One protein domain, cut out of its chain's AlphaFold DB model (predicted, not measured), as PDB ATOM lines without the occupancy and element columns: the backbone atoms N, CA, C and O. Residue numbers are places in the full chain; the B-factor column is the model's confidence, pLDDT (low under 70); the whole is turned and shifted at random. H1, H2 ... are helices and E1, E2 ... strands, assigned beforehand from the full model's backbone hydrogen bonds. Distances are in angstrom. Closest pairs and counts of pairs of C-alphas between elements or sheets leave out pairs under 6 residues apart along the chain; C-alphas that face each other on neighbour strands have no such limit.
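Overview. This is residues 279 to 318 of the 318 residues of an uncharacterized protein of Proteobacteria bacterium (UniProt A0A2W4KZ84). The longer helix, H2, makes one long side of a small fold, with the short helix H1 meeting it at a corner by its first residues and the small two-stranded hairpin E1 and E2 at its other end. H1 and the hairpin lie over the same side of H2 and fold back towards each other, bringing Leu 281 of H1 near Arg 314 of E2. The printed part has 40 residues, with named elements in the order H1, H2, E1, E2; the sheet, in the order E1 - E2, is antiparallel, and the class is mixed, helices and strands. The whole is compact, with a radius of gyration of the C-alphas of 9.4 A and spans of 24 by 16 by 13 A.

Arrangement. H1, residues 281 to 288, touches H2, residues 292 to 304, by residues 292 to 296 of H2 alone. Their closest C-alphas are those of Val 285 and Glu 292, 5.7 A apart, and their lines are only just about perpendicular, at 72 degrees. Each O i to N i+4 pair in H1 is within hydrogen-bond range; in H2, 8 of 9 are. The closest C-alphas of H2 and E1, residues 309 to 311, are those of Leu 303 and Val 309, 6.2 A apart. E1 and E2, residues 314 to 316, form an antiparallel hairpin, their directions at 146 degrees. N 309 and O 316 are within hydrogen-bond range at 2.8 A, as are N 314 and O 311 at 3.1 A. The closest C-alphas of H1 and E2 are those of Leu 281 and Arg 314, 7.3 A apart. H1 and E1 are apart, and so are H2 and E2.

Along the chain. H1 begins at C-alpha 281, (-36.206, 23.852, -29.087), and measures 10.5 A. H2 measures 18.2 A and ends at C-alpha 304, (-37.354, 18.745, -43.962). E1 measures 6.5 A; E2 measures 6.7 A and ends at C-alpha 316, (-30.990, 14.752, -32.765).

Size, cuts and confidence. The two C-alphas farthest apart are those of Gly 291 and Pro 318, the chain's last residue, at 24.6 A. The printed part has no cut, and its links H1 to H2, H2 to E1 and E1 to E2 are tight. The mean pLDDT of the printed part is 87.5, and no printed residue is under 70.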
ATOM      1  N   ALA A 279     -31.398  17.818 -27.907       86.31
ATOM      2  CA  ALA A 279     -31.753  19.161 -27.430       86.31
ATOM      3  C   ALA A 279     -33.207  19.495 -27.768       86.31
ATOM      4  O   ALA A 279     -33.690  19.165 -28.848       86.31
ATOM      5  N   THR A 280     -33.922  20.131 -26.849       92.50
ATOM      6  CA  THR A 280     -35.237  20.716 -27.132       92.50
ATOM      7  C   THR A 280     -35.088  22.015 -27.926       92.50
ATOM      8  O   THR A 280     -33.996  22.575 -28.034       92.50
ATOM      9  N   LEU A 281     -36.198  22.527 -28.465       89.38
ATOM     10  CA  LEU A 281     -36.206  23.852 -29.087       89.38
ATOM     11  C   LEU A 281     -35.771  24.941 -28.090       89.38
ATOM     12  O   LEU A 281     -34.975  25.802 -28.447       89.38
ATOM     13  N   ALA A 282     -36.225  24.857 -26.835       85.25
ATOM     14  CA  ALA A 282     -35.828  25.781 -25.773       85.25
ATOM     15  C   ALA A 282     -34.315  25.718 -25.490       85.25
ATOM     16  O   ALA A 282     -33.677  26.761 -25.375       85.25
ATOM     17  N   ASP A 283     -33.727  24.516 -25.475       85.00
ATOM     18  CA  ASP A 283     -32.276  24.346 -25.302       85.00
ATOM     19  C   ASP A 283     -31.484  24.987 -26.457       85.00
ATOM     20  O   ASP A 283     -30.410  25.545 -26.240       85.00
ATOM     21  N   LEU A 284     -31.994  24.902 -27.694       89.62
ATOM     22  CA  LEU A 284     -31.383  25.564 -28.851       89.62
ATOM     23  C   LEU A 284     -31.506  27.085 -28.755       89.62
ATOM     24  O   LEU A 284     -30.525  27.777 -28.999       89.62
ATOM     25  N   VAL A 285     -32.674  27.601 -28.369       89.94
ATOM     26  CA  VAL A 285     -32.915  29.038 -28.151       89.94
ATOM     27  C   VAL A 285     -31.949  29.607 -27.119       89.94
ATOM     28  O   VAL A 285     -31.283  30.605 -27.384       89.94
ATOM     29  N   GLU A 286     -31.815  28.930 -25.980       87.06
ATOM     30  CA  GLU A 286     -30.909  29.337 -24.909       87.06
ATOM     31  C   GLU A 286     -29.439  29.269 -25.348       87.06
ATOM     32  O   GLU A 286     -28.669  30.195 -25.109       87.06
ATOM     33  N   ARG A 287     -29.026  28.181 -26.013       84.88
ATOM     34  CA  ARG A 287     -27.612  27.966 -26.364       84.88
ATOM     35  C   ARG A 287     -27.133  28.779 -27.561       84.88
ATOM     36  O   ARG A 287     -25.937  29.054 -27.633       84.88
ATOM     37  N   LEU A 288     -28.022  29.103 -28.495       86.19
ATOM     38  CA  LEU A 288     -27.702  29.911 -29.671       86.19
ATOM     39  C   LEU A 288     -27.835  31.412 -29.393       86.19
ATOM     40  O   LEU A 288     -27.321  32.205 -30.178       86.19
ATOM     41  N   ASP A 289     -28.493  31.797 -28.292       88.75
ATOM     42  CA  ASP A 289     -28.822  33.190 -27.964       88.75
ATOM     43  C   ASP A 289     -29.550  33.867 -29.143       88.75
ATOM     44  O   ASP A 289     -29.094  34.845 -29.747       88.75
ATOM     45  N   ARG A 290     -30.653  33.238 -29.573       88.75
ATOM     46  CA  ARG A 290     -31.475  33.642 -30.731       88.75
ATOM     47  C   ARG A 290     -32.958  33.590 -30.396       88.75
ATOM     48  O   ARG A 290     -33.374  32.910 -29.466       88.75
ATOM     49  N   GLY A 291     -33.775  34.292 -31.179       88.50
ATOM     50  CA  GLY A 291     -35.224  34.301 -30.982       88.50
ATOM     51  C   GLY A 291     -35.868  32.949 -31.303       88.50
ATOM     52  O   GLY A 291     -35.545  32.321 -32.309       88.50
ATOM     53  N   GLU A 292     -36.845  32.527 -30.499       90.81
ATOM     54  CA  GLU A 292     -37.546  31.243 -30.670       90.81
ATOM     55  C   GLU A 292     -38.139  31.055 -32.073       90.81
ATOM     56  O   GLU A 292     -37.950  30.011 -32.694       90.81
ATOM     57  N   ALA A 293     -38.770  32.093 -32.628       86.19
ATOM     58  CA  ALA A 293     -39.347  32.056 -33.974       86.19
ATOM     59  C   ALA A 293     -38.297  31.933 -35.099       86.19
ATOM     60  O   ALA A 293     -38.614  31.513 -36.212       86.19
ATOM     61  N   GLU A 294     -37.052  32.339 -34.851       89.56
ATOM     62  CA  GLU A 294     -35.942  32.158 -35.790       89.56
ATOM     63  C   GLU A 294     -35.412  30.722 -35.720       89.56
ATOM     64  O   GLU A 294     -35.336  30.048 -36.748       89.56
ATOM     65  N   VAL A 295     -35.141  30.229 -34.508       89.12
ATOM     66  CA  VAL A 295     -34.655  28.861 -34.274       89.12
ATOM     67  C   VAL A 295     -35.667  27.828 -34.774       89.12
ATOM     68  O   VAL A 295     -35.278  26.887 -35.462       89.12
ATOM     69  N   ALA A 296     -36.963  28.025 -34.514       90.56
ATOM     70  CA  ALA A 296     -38.025  27.129 -34.972       90.56
ATOM     71  C   ALA A 296     -38.054  26.994 -36.503       90.56
ATOM     72  O   ALA A 296     -38.035  25.877 -37.020       90.56
ATOM     73  N   ARG A 297     -38.002  28.118 -37.234       91.00
ATOM     74  CA  ARG A 297     -37.985  28.121 -38.710       91.00
ATOM     75  C   ARG A 297     -36.786  27.362 -39.277       91.00
ATOM     76  O   ARG A 297     -36.911  26.650 -40.271       91.00
ATOM     77  N   VAL A 298     -35.616  27.509 -38.658       90.56
ATOM     78  CA  VAL A 298     -34.396  26.827 -39.106       90.56
ATOM     79  C   VAL A 298     -34.437  25.330 -38.778       90.56
ATOM     80  O   VAL A 298     -34.054  24.512 -39.615       90.56
ATOM     81  N   VAL A 299     -34.938  24.958 -37.599       91.19
ATOM     82  CA  VAL A 299     -35.138  23.557 -37.206       91.19
ATOM     83  C   VAL A 299     -36.107  22.854 -38.156       91.19
ATOM     84  O   VAL A 299     -35.792  21.765 -38.630       91.19
ATOM     85  N   GLU A 300     -37.245  23.472 -38.484       90.75
ATOM     86  CA  GLU A 300     -38.210  22.928 -39.451       90.75
ATOM     87  C   GLU A 300     -37.568  22.689 -40.818       90.75
ATOM     88  O   GLU A 300     -37.726  21.613 -41.399       90.75
ATOM     89  N   ARG A 301     -36.778  23.654 -41.304       89.75
ATOM     90  CA  ARG A 301     -36.016  23.508 -42.549       89.75
ATOM     91  C   ARG A 301     -35.079  22.300 -42.494       89.75
ATOM     92  O   ARG A 301     -35.094  21.478 -43.403       89.75
ATOM     93  N   TYR A 302     -34.287  22.155 -41.432       89.56
ATOM     94  CA  TYR A 302     -33.316  21.062 -41.340       89.56
ATOM     95  C   TYR A 302     -33.933  19.692 -41.040       89.56
ATOM     96  O   TYR A 302     -33.349  18.677 -41.416       89.56
ATOM     97  N   LEU A 303     -35.125  19.645 -40.440       87.50
ATOM     98  CA  LEU A 303     -35.945  18.433 -40.387       87.50
ATOM     99  C   LEU A 303     -36.432  18.037 -41.789       87.50
ATOM    100  O   LEU A 303     -36.318  16.871 -42.160       87.50
ATOM    101  N   ALA A 304     -36.914  18.997 -42.587       85.75
ATOM    102  CA  ALA A 304     -37.354  18.745 -43.962       85.75
ATOM    103  C   ALA A 304     -36.201  18.313 -44.888       85.75
ATOM    104  O   ALA A 304     -36.393  17.474 -45.765       85.75
ATOM    105  N   GLU A 305     -34.995  18.843 -44.667       85.00
ATOM    106  CA  GLU A 305     -33.768  18.440 -45.368       85.00
ATOM    107  C   GLU A 305     -33.197  17.091 -44.880       85.00
ATOM    108  O   GLU A 305     -32.199  16.620 -45.421       85.00
ATOM    109  N   GLY A 306     -33.780  16.470 -43.846       79.69
ATOM    110  CA  GLY A 306     -33.296  15.208 -43.273       79.69
ATOM    111  C   GLY A 306     -31.974  15.328 -42.506       79.69
ATOM    112  O   GLY A 306     -31.335  14.321 -42.210       79.69
ATOM    113  N   ARG A 307     -31.546  16.553 -42.177       84.12
ATOM    114  CA  ARG A 307     -30.313  16.833 -41.422       84.12
ATOM    115  C   ARG A 307     -30.524  16.793 -39.909       84.12
ATOM    116  O   ARG A 307     -29.551  16.790 -39.163       84.12
ATOM    117  N   LEU A 308     -31.777  16.769 -39.459       88.56
ATOM    118  CA  LEU A 308     -32.185  16.590 -38.068       88.56
ATOM    119  C   LEU A 308     -33.229  15.482 -37.963       88.56
ATOM    120  O   LEU A 308     -33.980  15.225 -38.901       88.56
ATOM    121  N   VAL A 309     -33.326  14.883 -36.779       88.44
ATOM    122  CA  VAL A 309     -34.383  13.937 -36.418       88.44
ATOM    123  C   VAL A 309     -35.058  14.415 -35.137       88.44
ATOM    124  O   VAL A 309     -34.396  14.617 -34.120       88.44
ATOM    125  N   LEU A 310     -36.380  14.570 -35.164       88.56
ATOM    126  CA  LEU A 310     -37.182  14.866 -33.977       88.56
ATOM    127  C   LEU A 310     -37.650  13.552 -33.332       88.56
ATOM    128  O   LEU A 310     -38.270  12.721 -33.993       88.56
ATOM    129  N   ARG A 311     -37.376  13.362 -32.037       82.56
ATOM    130  CA  ARG A 311     -37.919  12.261 -31.223       82.56
ATOM    131  C   ARG A 311     -38.563  12.836 -29.963       82.56
ATOM    132  O   ARG A 311     -37.878  13.376 -29.092       82.56
ATOM    133  N   GLY A 312     -39.888  12.735 -29.865       86.69
ATOM    134  CA  GLY A 312     -40.651  13.424 -28.822       86.69
ATOM    135  C   GLY A 312     -40.484  14.941 -28.945       86.69
ATOM    136  O   GLY A 312     -40.762  15.509 -29.996       86.69
ATOM    137  N   SER A 313     -39.989  15.589 -27.890       85.25
ATOM    138  CA  SER A 313     -39.685  17.029 -27.864       85.25
ATOM    139  C   SER A 313     -38.209  17.364 -28.121       85.25
ATOM    140  O   SER A 313     -37.810  18.518 -27.950       85.25
ATOM    141  N   ARG A 314     -37.380  16.375 -28.487       84.75
ATOM    142  CA  ARG A 314     -35.928  16.540 -28.641       84.75
ATOM    143  C   ARG A 314     -35.459  16.292 -30.064       84.75
ATOM    144  O   ARG A 314     -35.881  15.345 -30.722       84.75
ATOM    145  N   LEU A 315     -34.544  17.137 -30.502       90.31
ATOM    146  CA  LEU A 315     -33.847  17.078 -31.772       90.31
ATOM    147  C   LEU A 315     -32.547  16.296 -31.602       90.31
ATOM    148  O   LEU A 315     -31.898  16.354 -30.553       90.31
ATOM    149  N   TYR A 316     -32.186  15.571 -32.651       86.25
ATOM    150  CA  TYR A 316     -30.990  14.752 -32.765       86.25
ATOM    151  C   TYR A 316     -30.381  14.942 -34.148       86.25
ATOM    152  O   TYR A 316     -31.073  15.312 -35.099       86.25
ATOM    153  N   LEU A 317     -29.091  14.646 -34.258       85.19
ATOM    154  CA  LEU A 317     -28.470  14.409 -35.554       85.19
ATOM    155  C   LEU A 317     -28.849  12.991 -36.031       85.19
ATOM    156  O   LEU A 317     -28.996  12.114 -35.169       85.19
ATOM    157  N   PRO A 318     -29.068  12.785 -37.344       79.44
ATOM    158  CA  PRO A 318     -29.396  11.485 -37.930       79.44
ATOM    159  C   PRO A 318     -28.440  10.352 -37.537       79.44
ATOM    160  O   PRO A 318     -27.215  10.603 -37.425       79.44
TER     161      PRO A 318